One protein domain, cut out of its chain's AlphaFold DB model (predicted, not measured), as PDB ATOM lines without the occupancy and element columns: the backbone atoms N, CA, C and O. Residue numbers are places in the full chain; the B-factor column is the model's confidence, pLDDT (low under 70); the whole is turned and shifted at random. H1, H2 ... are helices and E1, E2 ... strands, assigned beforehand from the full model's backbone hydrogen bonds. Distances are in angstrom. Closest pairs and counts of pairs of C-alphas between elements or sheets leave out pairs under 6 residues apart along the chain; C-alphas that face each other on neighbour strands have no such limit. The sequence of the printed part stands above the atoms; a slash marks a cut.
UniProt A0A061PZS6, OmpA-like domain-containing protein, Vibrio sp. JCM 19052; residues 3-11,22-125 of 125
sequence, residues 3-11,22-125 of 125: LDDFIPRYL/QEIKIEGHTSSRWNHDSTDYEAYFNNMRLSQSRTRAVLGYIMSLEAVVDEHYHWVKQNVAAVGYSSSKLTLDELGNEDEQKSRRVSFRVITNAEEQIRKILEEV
ATOM      1  N   LEU A   3     -24.480  -8.988 -90.742       95.38
ATOM      2  CA  LEU A   3     -23.911  -9.475 -89.482       95.38
ATOM      3  C   LEU A   3     -22.817 -10.534 -89.682       95.38
ATOM      4  O   LEU A   3     -21.913 -10.585 -88.856       95.38
ATOM      5  N   ASP A   4     -22.859 -11.316 -90.766       95.88
ATOM      6  CA  ASP A   4     -21.841 -12.341 -91.060       95.88
ATOM      7  C   ASP A   4     -20.459 -11.726 -91.285       95.88
ATOM      8  O   ASP A   4     -19.444 -12.294 -90.903       95.88
ATOM      9  N   ASP A   5     -20.432 -10.535 -91.885       94.94
ATOM     10  CA  ASP A   5     -19.208  -9.797 -92.192       94.94
ATOM     11  C   ASP A   5     -18.854  -8.798 -91.074       94.94
ATOM     12  O   ASP A   5     -17.692  -8.585 -90.728       94.94
ATOM     13  N   PHE A   6     -19.853  -8.155 -90.466       96.25
ATOM     14  CA  PHE A   6     -19.623  -7.163 -89.415       96.25
ATOM     15  C   PHE A   6     -19.112  -7.780 -88.107       96.25
ATOM     16  O   PHE A   6     -18.151  -7.268 -87.536       96.25
ATOM     17  N   ILE A   7     -19.733  -8.858 -87.624       97.44
ATOM     18  CA  ILE A   7     -19.531  -9.338 -86.251       97.44
ATOM     19  C   ILE A   7     -18.134  -9.922 -86.013       97.44
ATOM     20  O   ILE A   7     -17.522  -9.516 -85.025       97.44
ATOM     21  N   PRO A   8     -17.574 -10.781 -86.889       96.50
ATOM     22  CA  PRO A   8     -16.222 -11.299 -86.679       96.50
ATOM     23  C   PRO A   8     -15.175 -10.179 -86.633       96.50
ATOM     24  O   PRO A   8     -14.349 -10.126 -85.725       96.50
ATOM     25  N   ARG A   9     -15.262  -9.204 -87.551       96.81
ATOM     26  CA  ARG A   9     -14.357  -8.039 -87.567       96.81
ATOM     27  C   ARG A   9     -14.537  -7.159 -86.335       96.81
ATOM     28  O   ARG A   9     -13.556  -6.705 -85.758       96.81
ATOM     29  N   TYR A  10     -15.782  -6.925 -85.927       97.25
ATOM     30  CA  TYR A  10     -16.094  -6.148 -84.733       97.25
ATOM     31  C   TYR A  10     -15.481  -6.784 -83.481       97.25
ATOM     32  O   TYR A  10     -14.788  -6.100 -82.736       97.25
ATOM     33  N   LEU A  11     -15.669  -8.092 -83.275       97.44
ATOM     34  CA  LEU A  11     -15.107  -8.801 -82.122       97.44
ATOM     35  C   LEU A  11     -13.576  -8.848 -82.156       97.44
ATOM     36  O   LEU A  11     -12.955  -8.605 -81.124       97.44
ATOM     37  N   GLN A  22     -16.514  -3.172 -69.897       95.56
ATOM     38  CA  GLN A  22     -17.435  -3.634 -68.859       95.56
ATOM     39  C   GLN A  22     -18.603  -4.413 -69.465       95.56
ATOM     40  O   GLN A  22     -19.017  -5.433 -68.927       95.56
ATOM     41  N   GLU A  23     -19.163  -3.913 -70.568       96.88
ATOM     42  CA  GLU A  23     -20.353  -4.488 -71.192       96.88
ATOM     43  C   GLU A  23     -20.477  -4.011 -72.644       96.88
ATOM     44  O   GLU A  23     -20.104  -2.890 -72.992       96.88
ATOM     45  N   ILE A  24     -21.066  -4.839 -73.499       98.12
ATOM     46  CA  ILE A  24     -21.554  -4.447 -74.817       98.12
ATOM     47  C   ILE A  24     -23.071  -4.570 -74.813       98.12
ATOM     48  O   ILE A  24     -23.616  -5.642 -74.565       98.12
ATOM     49  N   LYS A  25     -23.773  -3.496 -75.167       98.31
ATOM     50  CA  LYS A  25     -25.231  -3.511 -75.316       98.31
ATOM     51  C   LYS A  25     -25.628  -3.562 -76.776       98.31
ATOM     52  O   LYS A  25     -25.312  -2.653 -77.539       98.31
ATOM     53  N   ILE A  26     -26.383  -4.592 -77.138       98.62
ATOM     54  CA  ILE A  26     -27.211  -4.609 -78.340       98.62
ATOM     55  C   ILE A  26     -28.516  -3.915 -77.967       98.62
ATOM     56  O   ILE A  26     -29.366  -4.481 -77.280       98.62
ATOM     57  N   GLU A  27     -28.658  -2.669 -78.395       98.62
ATOM     58  CA  GLU A  27     -29.801  -1.824 -78.082       98.62
ATOM     59  C   GLU A  27     -30.794  -1.798 -79.248       98.62
ATOM     60  O   GLU A  27     -30.437  -1.452 -80.374       98.62
ATOM     61  N   GLY A  28     -32.052  -2.138 -78.987       98.62
ATOM     62  CA  GLY A  28     -33.133  -2.085 -79.965       98.62
ATOM     63  C   GLY A  28     -34.000  -0.862 -79.732       98.62
ATOM     64  O   GLY A  28     -34.523  -0.688 -78.638       98.62
ATOM     65  N   HIS A  29     -34.225  -0.076 -80.781       98.50
ATOM     66  CA  HIS A  29     -34.997   1.170 -80.728       98.50
ATOM     67  C   HIS A  29     -36.090   1.177 -81.793       98.50
ATOM     68  O   HIS A  29     -35.878   0.696 -82.914       98.50
ATOM     69  N   THR A  30     -37.271   1.669 -81.458       98.38
ATOM     70  CA  THR A  30     -38.385   1.829 -82.403       98.38
ATOM     71  C   THR A  30     -38.698   3.304 -82.591       98.38
ATOM     72  O   THR A  30     -38.221   4.155 -81.844       98.38
ATOM     73  N   SER A  31     -39.547   3.594 -83.572       97.81
ATOM     74  CA  SER A  31     -40.279   4.855 -83.583       97.81
ATOM     75  C   SER A  31     -41.292   4.921 -82.436       97.81
ATOM     76  O   SER A  31     -41.600   3.887 -81.832       97.81
ATOM     77  N   SER A  32     -41.843   6.105 -82.168       97.19
ATOM     78  CA  SER A  32     -42.956   6.279 -81.218       97.19
ATOM     79  C   SER A  32     -44.225   5.540 -81.650       97.19
ATOM     80  O   SER A  32     -44.944   4.991 -80.819       97.19
ATOM     81  N   ARG A  33     -44.473   5.463 -82.961       95.44
ATOM     82  CA  ARG A  33     -45.695   4.878 -83.525       95.44
ATOM     83  C   ARG A  33     -45.710   3.349 -83.462       95.44
ATOM     84  O   ARG A  33     -44.687   2.701 -83.686       95.44
ATOM     85  N   TRP A  34     -46.900   2.796 -83.216       95.31
ATOM     86  CA  TRP A  34     -47.228   1.378 -83.402       95.31
ATOM     87  C   TRP A  34     -48.272   1.237 -84.514       95.31
ATOM     88  O   TRP A  34     -47.915   0.899 -85.639       95.31
ATOM     89  N   ASN A  35     -49.524   1.620 -84.232       92.69
ATOM     90  CA  ASN A  35     -50.639   1.657 -85.184       92.69
ATOM     91  C   ASN A  35     -51.345   3.025 -85.116       92.69
ATOM     92  O   ASN A  35     -51.107   3.785 -84.179       92.69
ATOM     93  N   HIS A  36     -52.230   3.328 -86.077       86.81
ATOM     94  CA  HIS A  36     -52.971   4.601 -86.115       86.81
ATOM     95  C   HIS A  36     -53.802   4.854 -84.846       86.81
ATOM     96  O   HIS A  36     -53.808   5.971 -84.341       86.81
ATOM     97  N   ASP A  37     -54.430   3.806 -84.306       92.94
ATOM     98  CA  ASP A  37     -55.387   3.916 -83.195       92.94
ATOM     99  C   ASP A  37     -54.787   3.585 -81.819       92.94
ATOM    100  O   ASP A  37     -55.511   3.493 -80.830       92.94
ATOM    101  N   SER A  38     -53.474   3.346 -81.731       94.12
ATOM    102  CA  SER A  38     -52.838   3.004 -80.456       94.12
ATOM    103  C   SER A  38     -52.656   4.234 -79.577       94.12
ATOM    104  O   SER A  38     -52.152   5.263 -80.026       94.12
ATOM    105  N   THR A  39     -52.976   4.095 -78.294       96.81
ATOM    106  CA  THR A  39     -52.543   5.059 -77.278       96.81
ATOM    107  C   THR A  39     -51.016   5.060 -77.148       96.81
ATOM    108  O   THR A  39     -50.354   4.078 -77.493       96.81
ATOM    109  N   ASP A  40     -50.446   6.135 -76.594       95.38
ATOM    110  CA  ASP A  40     -49.003   6.212 -76.312       95.38
ATOM    111  C   ASP A  40     -48.528   5.038 -75.437       95.38
ATOM    112  O   ASP A  40     -47.534   4.384 -75.746       95.38
ATOM    113  N   TYR A  41     -49.307   4.685 -74.409       96.75
ATOM    114  CA  TYR A  41     -49.011   3.550 -73.536       96.75
ATOM    115  C   TYR A  41     -48.953   2.221 -74.306       96.75
ATOM    116  O   TYR A  41     -47.988   1.463 -74.178       96.75
ATOM    117  N   GLU A  42     -49.963   1.928 -75.129       98.06
ATOM    118  CA  GLU A  42     -49.997   0.697 -75.926       98.06
ATOM    119  C   GLU A  42     -48.859   0.657 -76.942       98.06
ATOM    120  O   GLU A  42     -48.181  -0.366 -77.073       98.06
ATOM    121  N   ALA A  43     -48.623   1.775 -77.633       98.06
ATOM    122  CA  ALA A  43     -47.542   1.893 -78.592       98.06
ATOM    123  C   ALA A  43     -46.195   1.641 -77.910       98.06
ATOM    124  O   ALA A  43     -45.433   0.790 -78.369       98.06
ATOM    125  N   TYR A  44     -45.940   2.283 -76.767       97.88
ATOM    126  CA  TYR A  44     -44.708   2.135 -76.003       97.88
ATOM    127  C   TYR A  44     -44.465   0.692 -75.547       97.88
ATOM    128  O   TYR A  44     -43.365   0.168 -75.738       97.88
ATOM    129  N   PHE A  45     -45.464   0.007 -74.985       98.06
ATOM    130  CA  PHE A  45     -45.293  -1.371 -74.503       98.06
ATOM    131  C   PHE A  45     -45.173  -2.398 -75.637       98.06
ATOM    132  O   PHE A  45     -44.381  -3.343 -75.538       98.06
ATOM    133  N   ASN A  46     -45.896  -2.212 -76.741       98.31
ATOM    134  CA  ASN A  46     -45.756  -3.079 -77.910       98.31
ATOM    135  C   ASN A  46     -44.387  -2.906 -78.571       98.31
ATOM    136  O   ASN A  46     -43.696  -3.889 -78.853       98.31
ATOM    137  N   ASN A  47     -43.940  -1.663 -78.718       98.50
ATOM    138  CA  ASN A  47     -42.609  -1.343 -79.210       98.50
ATOM    139  C   ASN A  47     -41.495  -1.823 -78.267       98.50
ATOM    140  O   ASN A  47     -40.442  -2.279 -78.726       98.50
ATOM    141  N   MET A  48     -41.726  -1.819 -76.951       98.31
ATOM    142  CA  MET A  48     -40.811  -2.415 -75.971       98.31
ATOM    143  C   MET A  48     -40.631  -3.910 -76.243       98.31
ATOM    144  O   MET A  48     -39.509  -4.392 -76.404       98.31
ATOM    145  N   ARG A  49     -41.738  -4.643 -76.405       98.56
ATOM    146  CA  ARG A  49     -41.713  -6.071 -76.751       98.56
ATOM    147  C   ARG A  49     -41.017  -6.329 -78.090       98.56
ATOM    148  O   ARG A  49     -40.196  -7.246 -78.182       98.56
ATOM    149  N   LEU A  50     -41.323  -5.534 -79.117       98.44
ATOM    150  CA  LEU A  50     -40.730  -5.655 -80.450       98.44
ATOM    151  C   LEU A  50     -39.215  -5.424 -80.409       98.44
ATOM    152  O   LEU A  50     -38.438  -6.244 -80.903       98.44
ATOM    153  N   SER A  51     -38.786  -4.322 -79.797       98.62
ATOM    154  CA  SER A  51     -37.374  -3.964 -79.699       98.62
ATOM    155  C   SER A  51     -36.565  -5.002 -78.928       98.62
ATOM    156  O   SER A  51     -35.511  -5.404 -79.419       98.62
ATOM    157  N   GLN A  52     -37.082  -5.504 -77.802       98.62
ATOM    158  CA  GLN A  52     -36.450  -6.573 -77.023       98.62
ATOM    159  C   GLN A  52     -36.368  -7.886 -77.813       98.62
ATOM    160  O   GLN A  52     -35.354  -8.582 -77.786       98.62
ATOM    161  N   SER A  53     -37.427  -8.235 -78.548       98.62
ATOM    162  CA  SER A  53     -37.448  -9.456 -79.365       98.62
ATOM    163  C   SER A  53     -36.409  -9.400 -80.482       98.62
ATOM    164  O   SER A  53     -35.726 -10.391 -80.743       98.62
ATOM    165  N   ARG A  54     -36.246  -8.230 -81.105       98.31
ATOM    166  CA  ARG A  54     -35.253  -8.003 -82.157       98.31
ATOM    167  C   ARG A  54     -33.825  -8.091 -81.625       98.31
ATOM    168  O   ARG A  54     -33.007  -8.748 -82.257       98.31
ATOM    169  N   THR A  55     -33.510  -7.496 -80.474       98.56
ATOM    170  CA  THR A  55     -32.152  -7.611 -79.905       98.56
ATOM    171  C   THR A  55     -31.838  -9.033 -79.463       98.56
ATOM    172  O   THR A  55     -30.731  -9.505 -79.711       98.56
ATOM    173  N   ARG A  56     -32.820  -9.756 -78.906       98.44
ATOM    174  CA  ARG A  56     -32.692 -11.191 -78.612       98.44
ATOM    175  C   ARG A  56     -32.372 -11.997 -79.873       98.44
ATOM    176  O   ARG A  56     -31.497 -12.854 -79.830       98.44
ATOM    177  N   ALA A  57     -33.063 -11.726 -80.982       98.44
ATOM    178  CA  ALA A  57     -32.810 -12.399 -82.254       98.44
ATOM    179  C   ALA A  57     -31.408 -12.085 -82.802       98.44
ATOM    180  O   ALA A  57     -30.715 -12.998 -83.240       98.44
ATOM    181  N   VAL A  58     -30.964 -10.825 -82.720       98.19
ATOM    182  CA  VAL A  58     -29.607 -10.420 -83.130       98.19
ATOM    183  C   VAL A  58     -28.540 -11.123 -82.288       98.19
ATOM    184  O   VAL A  58     -27.613 -11.688 -82.857       98.19
ATOM    185  N   LEU A  59     -28.679 -11.146 -80.957       98.44
ATOM    186  CA  LEU A  59     -27.741 -11.858 -80.081       98.44
ATOM    187  C   LEU A  59     -27.717 -13.361 -80.380       98.44
ATOM    188  O   LEU A  59     -26.644 -13.945 -80.488       98.44
ATOM    189  N   GLY A  60     -28.890 -13.977 -80.558       98.31
ATOM    190  CA  GLY A  60     -28.993 -15.390 -80.919       98.31
ATOM    191  C   GLY A  60     -28.298 -15.702 -82.243       98.31
ATOM    192  O   GLY A  60     -27.562 -16.679 -82.323       98.31
ATOM    193  N   TYR A  61     -28.466 -14.838 -83.249       98.19
ATOM    194  CA  TYR A  61     -27.768 -14.972 -84.524       98.19
ATOM    195  C   TYR A  61     -26.249 -14.868 -84.355       98.19
ATOM    196  O   TYR A  61     -25.523 -15.753 -84.795       98.19
ATOM    197  N   ILE A  62     -25.772 -13.830 -83.659       97.62
ATOM    198  CA  ILE A  62     -24.348 -13.621 -83.358       97.62
ATOM    199  C   ILE A  62     -23.738 -14.859 -82.703       97.62
ATOM    200  O   ILE A  62     -22.698 -15.330 -83.143       97.62
ATOM    201  N   MET A  63     -24.399 -15.407 -81.682       97.75
ATOM    202  CA  MET A  63     -23.910 -16.578 -80.950       97.75
ATOM    203  C   MET A  63     -23.972 -17.883 -81.756       97.75
ATOM    204  O   MET A  63     -23.412 -18.877 -81.308       97.75
ATOM    205  N   SER A  64     -24.650 -17.891 -82.909       97.75
ATOM    206  CA  SER A  64     -24.714 -19.040 -83.822       97.75
ATOM    207  C   SER A  64     -23.687 -19.001 -84.956       97.75
ATOM    208  O   SER A  64     -23.546 -19.990 -85.667       97.75
ATOM    209  N   LEU A  65     -22.979 -17.882 -85.144       97.88
ATOM    210  CA  LEU A  65     -21.929 -17.770 -86.156       97.88
ATOM    211  C   LEU A  65     -20.729 -18.637 -85.766       97.88
ATOM    212  O   LEU A  65     -20.219 -18.474 -84.663       97.88
ATOM    213  N   GLU A  66     -20.234 -19.482 -86.676       97.06
ATOM    214  CA  GLU A  66     -19.077 -20.367 -86.430       97.06
ATOM    215  C   GLU A  66     -17.872 -19.595 -85.873       97.06
ATOM    216  O   GLU A  66     -17.376 -19.922 -84.802       97.06
ATOM    217  N   ALA A  67     -17.512 -18.468 -86.500       95.00
ATOM    218  CA  ALA A  67     -16.423 -17.603 -86.033       95.00
ATOM    219  C   ALA A  67     -16.599 -17.112 -84.580       95.00
ATOM    220  O   ALA A  67     -15.622 -16.897 -83.873       95.00
ATOM    221  N   VAL A  68     -17.839 -16.931 -84.116       97.44
ATOM    222  CA  VAL A  68     -18.121 -16.546 -82.726       97.44
ATOM    223  C   VAL A  68     -18.122 -17.768 -81.820       97.44
ATOM    224  O   VAL A  68     -17.618 -17.684 -80.703       97.44
ATOM    225  N   VAL A  69     -18.693 -18.886 -82.275       97.56
ATOM    226  CA  VAL A  69     -18.741 -20.152 -81.531       97.56
ATOM    227  C   VAL A  69     -17.332 -20.618 -81.172       97.56
ATOM    228  O   VAL A  69     -17.091 -20.960 -80.014       97.56
ATOM    229  N   ASP A  70     -16.413 -20.557 -82.132       96.19
ATOM    230  CA  ASP A  70     -15.065 -21.096 -81.993       96.19
ATOM    231  C   ASP A  70     -14.160 -20.215 -81.115       96.19
ATOM    232  O   ASP A  70     -13.373 -20.735 -80.322       96.19
ATOM    233  N   GLU A  71     -14.288 -18.885 -81.202       95.38
ATOM    234  CA  GLU A  71     -13.313 -17.958 -80.605       95.38
ATOM    235  C   GLU A  71     -13.875 -17.067 -79.482       95.38
ATOM    236  O   GLU A  71     -13.172 -16.754 -78.514       95.38
ATOM    237  N   HIS A  72     -15.145 -16.649 -79.557       97.69
ATOM    238  CA  HIS A  72     -15.681 -15.580 -78.697       97.69
ATOM    239  C   HIS A  72     -16.905 -15.975 -77.868       97.69
ATOM    240  O   HIS A  72     -17.358 -15.160 -77.065       97.69
ATOM    241  N   TYR A  73     -17.432 -17.198 -77.990       97.94
ATOM    242  CA  TYR A  73     -18.726 -17.595 -77.420       97.94
ATOM    243  C   TYR A  73     -18.851 -17.290 -75.926       97.94
ATOM    244  O   TYR A  73     -19.803 -16.641 -75.486       97.94
ATOM    245  N   HIS A  74     -17.867 -17.725 -75.137       97.94
ATOM    246  CA  HIS A  74     -17.862 -17.504 -73.692       97.94
ATOM    247  C   HIS A  74     -17.789 -16.021 -73.337       97.94
ATOM    248  O   HIS A  74     -18.508 -15.567 -72.446       97.94
ATOM    249  N   TRP A  75     -16.963 -15.264 -74.058       97.75
ATOM    250  CA  TRP A  75     -16.797 -13.839 -73.811       97.75
ATOM    251  C   TRP A  75     -18.055 -13.053 -74.187       97.75
ATOM    252  O   TRP A  75     -18.524 -12.243 -73.390       97.75
ATOM    253  N   VAL A  76     -18.653 -13.346 -75.344       98.06
ATOM    254  CA  VAL A  76     -19.927 -12.762 -75.786       98.06
ATOM    255  C   VAL A  76     -21.029 -13.065 -74.776       98.06
ATOM    256  O   VAL A  76     -21.715 -12.151 -74.333       98.06
ATOM    257  N   LYS A  77     -21.156 -14.323 -74.335       97.88
ATOM    258  CA  LYS A  77     -22.154 -14.731 -73.337       97.88
ATOM    259  C   LYS A  77     -22.028 -13.966 -72.014       97.88
ATOM    260  O   LYS A  77     -23.040 -13.716 -71.367       97.88
ATOM    261  N   GLN A  78     -20.806 -13.652 -71.587       97.62
ATOM    262  CA  GLN A  78     -20.548 -12.958 -70.322       97.62
ATOM    263  C   GLN A  78     -20.693 -11.437 -70.422       97.62
ATOM    264  O   GLN A  78     -21.091 -10.817 -69.441       97.62
ATOM    265  N   ASN A  79     -20.364 -10.843 -71.573       97.50
ATOM    266  CA  ASN A  79     -20.174  -9.394 -71.691       97.50
ATOM    267  C   ASN A  79     -21.198  -8.705 -72.600       97.50
ATOM    268  O   ASN A  79     -21.209  -7.479 -72.659       97.50
ATOM    269  N   VAL A  80     -22.036  -9.446 -73.330       98.19
ATOM    270  CA  VAL A  80     -23.015  -8.865 -74.257       98.19
ATOM    271  C   VAL A  80     -24.432  -8.988 -73.704       98.19
ATOM    272  O   VAL A  80     -24.935 -10.087 -73.481       98.19
ATOM    273  N   ALA A  81     -25.113  -7.852 -73.567       98.25
ATOM    274  CA  ALA A  81     -26.514  -7.770 -73.179       98.25
ATOM    275  C   ALA A  81     -27.398  -7.319 -74.351       98.25
ATOM    276  O   ALA A  81     -27.037  -6.438 -75.131       98.25
ATOM    277  N   ALA A  82     -28.596  -7.894 -74.456       98.31
ATOM    278  CA  ALA A  82     -29.607  -7.516 -75.441       98.31
ATOM    279  C   ALA A  82     -30.757  -6.763 -74.757       98.31
ATOM    280  O   ALA A  82     -31.464  -7.336 -73.929       98.31
ATOM    281  N   VAL A  83     -30.968  -5.494 -75.122       98.25
ATOM    282  CA  VAL A  83     -31.908  -4.595 -74.429       98.25
ATOM    283  C   VAL A  83     -32.822  -3.882 -75.424       98.25
ATOM    284  O   VAL A  83     -32.360  -3.211 -76.345       98.25
ATOM    285  N   GLY A  84     -34.132  -4.026 -75.249       98.31
ATOM    286  CA  GLY A  84     -35.143  -3.233 -75.943       98.31
ATOM    287  C   GLY A  84     -35.406  -1.923 -75.210       98.31
ATOM    288  O   GLY A  84     -35.590  -1.925 -73.998       98.31
ATOM    289  N   TYR A  85     -35.428  -0.811 -75.942       98.12
ATOM    290  CA  TYR A  85     -35.687   0.524 -75.397       98.12
ATOM    291  C   TYR A  85     -36.991   1.145 -75.900       98.12
ATOM    292  O   TYR A  85     -37.320   2.259 -75.488       98.12
ATOM    293  N   SER A  86     -37.753   0.456 -76.758       98.50
ATOM    294  CA  SER A  86     -38.952   1.033 -77.380       98.50
ATOM    295  C   SER A  86     -38.628   2.390 -78.039       98.50
ATOM    296  O   SER A  86     -37.568   2.540 -78.656       98.50
ATOM    297  N   SER A  87     -39.503   3.376 -77.860       97.62
ATOM    298  CA  SER A  87     -39.356   4.777 -78.246       97.62
ATOM    299  C   SER A  87     -38.745   5.669 -77.156       97.62
ATOM    300  O   SER A  87     -38.801   6.886 -77.263       97.62
ATOM    301  N   SER A  88     -38.118   5.121 -76.105       97.38
ATOM    302  CA  SER A  88     -37.522   5.959 -75.037       97.38
ATOM    303  C   SER A  88     -36.274   6.745 -75.473       97.38
ATOM    304  O   SER A  88     -35.854   7.668 -74.779       97.38
ATOM    305  N   LYS A  89     -35.666   6.384 -76.613       97.00
ATOM    306  CA  LYS A  89     -34.468   7.034 -77.175       97.00
ATOM    307  C   LYS A  89     -34.663   7.417 -78.649       97.00
ATOM    308  O   LYS A  89     -33.898   6.973 -79.521       97.00
ATOM    309  N   LEU A  90     -35.706   8.209 -78.914       97.69
ATOM    310  CA  LEU A  90     -35.993   8.754 -80.243       97.69
ATOM    311  C   LEU A  90     -34.796   9.529 -80.795       97.69
ATOM    312  O   LEU A  90     -34.056  10.188 -80.065       97.69
ATOM    313  N   THR A  91     -34.619   9.445 -82.106       97.75
ATOM    314  CA  THR A  91     -33.742  10.353 -82.836       97.75
ATOM    315  C   THR A  91     -34.586  11.516 -83.325       97.75
ATOM    316  O   THR A  91     -35.584  11.296 -84.006       97.75
ATOM    317  N   LEU A  92     -34.188  12.732 -82.961       97.88
ATOM    318  CA  LEU A  92     -34.880  13.956 -83.341       97.88
ATOM    319  C   LEU A  92     -34.087  14.696 -84.424       97.88
ATOM    320  O   LEU A  92     -32.857  14.597 -84.468       97.88
ATOM    321  N   ASP A  93     -34.793  15.404 -85.298       96.50
ATOM    322  CA  ASP A  93     -34.210  16.365 -86.228       96.50
ATOM    323  C   ASP A  93     -33.852  17.691 -85.525       96.50
ATOM    324  O   ASP A  93     -34.062  17.865 -84.322       96.50
ATOM    325  N   GLU A  94     -33.292  18.641 -86.274       96.69
ATOM    326  CA  GLU A  94     -32.885  19.956 -85.749       96.69
ATOM    327  C   GLU A  94     -34.063  20.798 -85.231       96.69
ATOM    328  O   GLU A  94     -33.862  21.729 -84.453       96.69
ATOM    329  N   LEU A  95     -35.291  20.469 -85.641       96.75
ATOM    330  CA  LEU A  95     -36.524  21.128 -85.218       96.75
ATOM    331  C   LEU A  95     -37.176  20.421 -84.017       96.75
ATOM    332  O   LEU A  95     -38.205  20.879 -83.524       96.75
ATOM    333  N   GLY A  96     -36.587  19.321 -83.535       96.88
ATOM    334  CA  GLY A  96     -37.095  18.526 -82.421       96.88
ATOM    335  C   GLY A  96     -38.178  17.513 -82.803       96.88
ATOM    336  O   GLY A  96     -38.756  16.898 -81.908       96.88
ATOM    337  N   ASN A  97     -38.452  17.306 -84.094       97.62
ATOM    338  CA  ASN A  97     -39.403  16.290 -84.546       97.62
ATOM    339  C   ASN A  97     -38.726  14.927 -84.657       97.62
ATOM    340  O   ASN A  97     -37.537  14.826 -84.952       97.62
ATOM    341  N   GLU A  98     -39.488  13.855 -84.451       97.50
ATOM    342  CA  GLU A  98     -38.962  12.503 -84.591       97.50
ATOM    343  C   GLU A  98     -38.555  12.193 -86.041       97.50
ATOM    344  O   GLU A  98     -39.373  12.218 -86.959       97.50
ATOM    345  N   ASP A  99     -37.304  11.768 -86.222       98.00
ATOM    346  CA  ASP A  99     -36.873  11.025 -87.401       98.00
ATOM    347  C   ASP A  99     -37.155   9.539 -87.157       98.00
ATOM    348  O   ASP A  99     -36.380   8.801 -86.533       98.00
ATOM    349  N   GLU A 100     -38.314   9.087 -87.620       96.56
ATOM    350  CA  GLU A 100     -38.774   7.723 -87.388       96.56
ATOM    351  C   GLU A 100     -37.857   6.659 -87.994       96.56
ATOM    352  O   GLU A 100     -37.715   5.559 -87.449       96.56
ATOM    353  N   GLN A 101     -37.245   6.958 -89.144       96.81
ATOM    354  CA  GLN A 101     -36.362   6.014 -89.813       96.81
ATOM    355  C   GLN A 101     -35.099   5.799 -88.982       96.81
ATOM    356  O   GLN A 101     -34.708   4.652 -88.767       96.81
ATOM    357  N   LYS A 102     -34.506   6.872 -88.450       97.44
ATOM    358  CA  LYS A 102     -33.342   6.777 -87.557       97.44
ATOM    359  C   LYS A 102     -33.698   6.258 -86.165       97.44
ATOM    360  O   LYS A 102     -32.871   5.610 -85.517       97.44
ATOM    361  N   SER A 103     -34.927   6.482 -85.707       98.19
ATOM    362  CA  SER A 103     -35.429   5.925 -84.446       98.19
ATOM    363  C   SER A 103     -35.558   4.400 -84.510       98.19
ATOM    364  O   SER A 103     -35.207   3.702 -83.560       98.19
ATOM    365  N   ARG A 104     -35.949   3.843 -85.664       97.88
ATOM    366  CA  ARG A 104     -35.994   2.392 -85.903       97.88
ATOM    367  C   ARG A 104     -34.613   1.817 -86.214       97.88
ATOM    368  O   ARG A 104     -34.269   1.567 -87.365       97.88
ATOM    369  N   ARG A 105     -33.842   1.501 -85.175       97.81
ATOM    370  CA  ARG A 105     -32.483   0.952 -85.324       97.81
ATOM    371  C   ARG A 105     -32.154  -0.147 -84.321       97.81
ATOM    372  O   ARG A 105     -32.834  -0.326 -83.309       97.81
ATOM    373  N   VAL A 106     -31.077  -0.865 -84.615       97.56
ATOM    374  CA  VAL A 106     -30.319  -1.653 -83.641       97.56
ATOM    375  C   VAL A 106     -28.936  -1.023 -83.541       97.56
ATOM    376  O   VAL A 106     -28.349  -0.665 -84.561       97.56
ATOM    377  N   SER A 107     -28.431  -0.848 -82.328       97.38
ATOM    378  CA  SER A 107     -27.130  -0.232 -82.071       97.38
ATOM    379  C   SER A 107     -26.289  -1.132 -81.179       97.38
ATOM    380  O   SER A 107     -26.821  -1.781 -80.286       97.38
ATOM    381  N   PHE A 108     -24.980  -1.140 -81.402       97.75
ATOM    382  CA  PHE A 108     -24.013  -1.785 -80.521       97.75
ATOM    383  C   PHE A 108     -23.303  -0.687 -79.736       97.75
ATOM    384  O   PHE A 108     -22.740   0.231 -80.331       97.75
ATOM    385  N   ARG A 109     -23.371  -0.743 -78.407       97.06
ATOM    386  CA  ARG A 109     -22.727   0.229 -77.520       97.06
ATOM    387  C   ARG A 109     -21.711  -0.485 -76.647       97.06
ATOM    388  O   ARG A 109     -22.091  -1.368 -75.888       97.06
ATOM    389  N   VAL A 110     -20.451  -0.078 -76.737       97.00
ATOM    390  CA  VAL A 110     -19.379  -0.547 -75.853       97.00
ATOM    391  C   VAL A 110     -19.328   0.367 -74.636       97.00
ATOM    392  O   VAL A 110     -19.200   1.582 -74.777       97.00
ATOM    393  N   ILE A 111     -19.458  -0.213 -73.451       95.81
ATOM    394  CA  ILE A 111     -19.321   0.466 -72.166       95.81
ATOM    395  C   ILE A 111     -17.969   0.054 -71.595       95.81
ATOM    396  O   ILE A 111     -17.679  -1.139 -71.480       95.81
ATOM    397  N   THR A 112     -17.131   1.034 -71.264       94.38
ATOM    398  CA  THR A 112     -15.783   0.805 -70.737       94.38
ATOM    399  C   THR A 112     -15.655   1.319 -69.308       94.38
ATOM    400  O   THR A 112     -16.365   2.232 -68.897       94.38
ATOM    401  N   ASN A 113     -14.706   0.765 -68.556       88.69
ATOM    402  CA  ASN A 113     -14.318   1.253 -67.230       88.69
ATOM    403  C   ASN A 113     -13.273   2.381 -67.303       88.69
ATOM    404  O   ASN A 113     -12.562   2.623 -66.329       88.69
ATOM    405  N   ALA A 114     -13.141   3.058 -68.448       84.06
ATOM    406  CA  ALA A 114     -12.053   4.004 -68.684       84.06
ATOM    407  C   ALA A 114     -12.017   5.139 -67.647       84.06
ATOM    408  O   ALA A 114     -10.940   5.506 -67.192       84.06
ATOM    409  N   GLU A 115     -13.172   5.645 -67.206       82.56
ATOM    410  CA  GLU A 115     -13.231   6.673 -66.155       82.56
ATOM    411  C   GLU A 115     -12.671   6.187 -64.812       82.56
ATOM    412  O   GLU A 115     -11.970   6.933 -64.129       82.56
ATOM    413  N   GLU A 116     -12.939   4.936 -64.427       85.25
ATOM    414  CA  GLU A 116     -12.366   4.341 -63.214       85.25
ATOM    415  C   GLU A 116     -10.850   4.190 -63.336       85.25
ATOM    416  O   GLU A 116     -10.131   4.468 -62.379       85.25
ATOM    417  N   GLN A 117     -10.362   3.786 -64.511       81.88
ATOM    418  CA  GLN A 117      -8.928   3.666 -64.778       81.88
ATOM    419  C   GLN A 117      -8.229   5.032 -64.731       81.88
ATOM    420  O   GLN A 117      -7.174   5.157 -64.118       81.88
ATOM    421  N   ILE A 118      -8.836   6.075 -65.310       83.94
ATOM    422  CA  ILE A 118      -8.308   7.447 -65.267       83.94
ATOM    423  C   ILE A 118      -8.246   7.961 -63.825       83.94
ATOM    424  O   ILE A 118      -7.236   8.542 -63.437       83.94
ATOM    425  N   ARG A 119      -9.286   7.721 -63.011       85.31
ATOM    426  CA  ARG A 119      -9.277   8.116 -61.592       85.31
ATOM    427  C   ARG A 119      -8.138   7.461 -60.813       85.31
ATOM    428  O   ARG A 119      -7.438   8.171 -60.108       85.31
ATOM    429  N   LYS A 120      -7.897   6.157 -60.998       85.00
ATOM    430  CA  LYS A 120      -6.775   5.457 -60.342       85.00
ATOM    431  C   LYS A 120      -5.423   6.092 -60.666       85.00
ATOM    432  O   LYS A 120      -4.634   6.323 -59.763       85.00
ATOM    433  N   ILE A 121      -5.193   6.445 -61.933       86.69
ATOM    434  CA  ILE A 121      -3.953   7.115 -62.355       86.69
ATOM    435  C   ILE A 121      -3.801   8.486 -61.677       86.69
ATOM    436  O   ILE A 121      -2.696   8.852 -61.301       86.69
ATOM    437  N   LEU A 122      -4.888   9.248 -61.525       87.50
ATOM    438  CA  LEU A 122      -4.856  10.574 -60.892       87.50
ATOM    439  C   LEU A 122      -4.702  10.522 -59.364       87.50
ATOM    440  O   LEU A 122      -4.244  11.496 -58.782       87.50
ATOM    441  N   GLU A 123      -5.109   9.427 -58.718       85.81
ATOM    442  CA  GLU A 123      -4.978   9.220 -57.266       85.81
ATOM    443  C   GLU A 123      -3.613   8.628 -56.865       85.81
ATOM    444  O   GLU A 123      -3.188   8.791 -55.724       85.81
ATOM    445  N   GLU A 124      -2.924   7.953 -57.789       68.88
ATOM    446  CA  GLU A 124      -1.588   7.367 -57.586       68.88
ATOM    447  C   GLU A 124      -0.425   8.355 -57.842       68.88
ATOM    448  O   GLU A 124       0.739   7.971 -57.697       68.88
ATOM    449  N   VAL A 125      -0.724   9.613 -58.201       52.94
ATOM    450  CA  VAL A 125       0.245  10.713 -58.406       52.94
ATOM    451  C   VAL A 125       0.137  11.742 -57.284       52.94
ATOM    452  O   VAL A 125       1.029  11.733 -56.406       52.94
TER     453      VAL A 125
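This is residues 3 to 11 and 22 to 125 of the 125 residues of the protein "OmpA-like domain-containing protein" of Vibrio sp. JCM 19052 (UniProt A0A061PZS6). A narrow three-stranded sheet has the long helix H2 lying along one face and no named helix over the other. H3 and H4 turn the chain back from H2 to the sheet, H1 lies beside H3, and residues 115 to 125, mostly H6, stick out as an arm. The 113 printed residues include six named helices and three named strands, in the order H1 E1 H2 H3 H4 E2 H5 E3 H6; the mixed sheet runs E2 E1 E3, and the class is mixed, helices and strands. The whole is loose and flat, with a radius of gyration of the C-alphas of 17.6 A and spans of 56 by 43 by 23 A.

H1 is residues 3 to 11, from C-alpha 3 at (-23.911, -9.475, -89.482). E1 is 22 to 29, 21.7 A long; H2 is 40 to 64, 35.8 A; H3 is 66 to 71; H4 is 73 to 79; E2 is 80 to 84; H5 is 100 to 103; E3 is 105 to 112, 22.2 A; H6 is 114 to 123, 14.4 A, ending at C-alpha 123 (-4.978, 9.220, -57.266).

E1 and E3 are antiparallel, with N 25 and O 109 2.8 A apart, within hydrogen-bond range. E2 and E1 are parallel, with N 83 and O 26 at 2.9 A; E1, H2 H3 H4 and E2 form a strand-helix-strand unit, parallel neighbour strands joined through helices. H2 is on the sheet over E2 and E1 at a height of 4.9 A; its closest C-alphas to E2 are Gln 52 and Gly 84, 3.7 A. H4 only grazes the sheet with residues 76 to 79. H1 and H3 are close but not clearly touching, at Pro 8 and Ala 67, C-alphas 6.3 A apart. H5 is not on the sheet. Every O i to N i+4 pair is within range in H2, H4 and H6, 3 of 5 in H1 and 1 of 2 in H3; H5 is too short for one.

Residues 12 to 21 are not printed, and C-alphas 11 and 22 are 14.4 A apart. The link E2 to H5 is long, 15 residues. Residues 124 to 125 are under 70 in pLDDT.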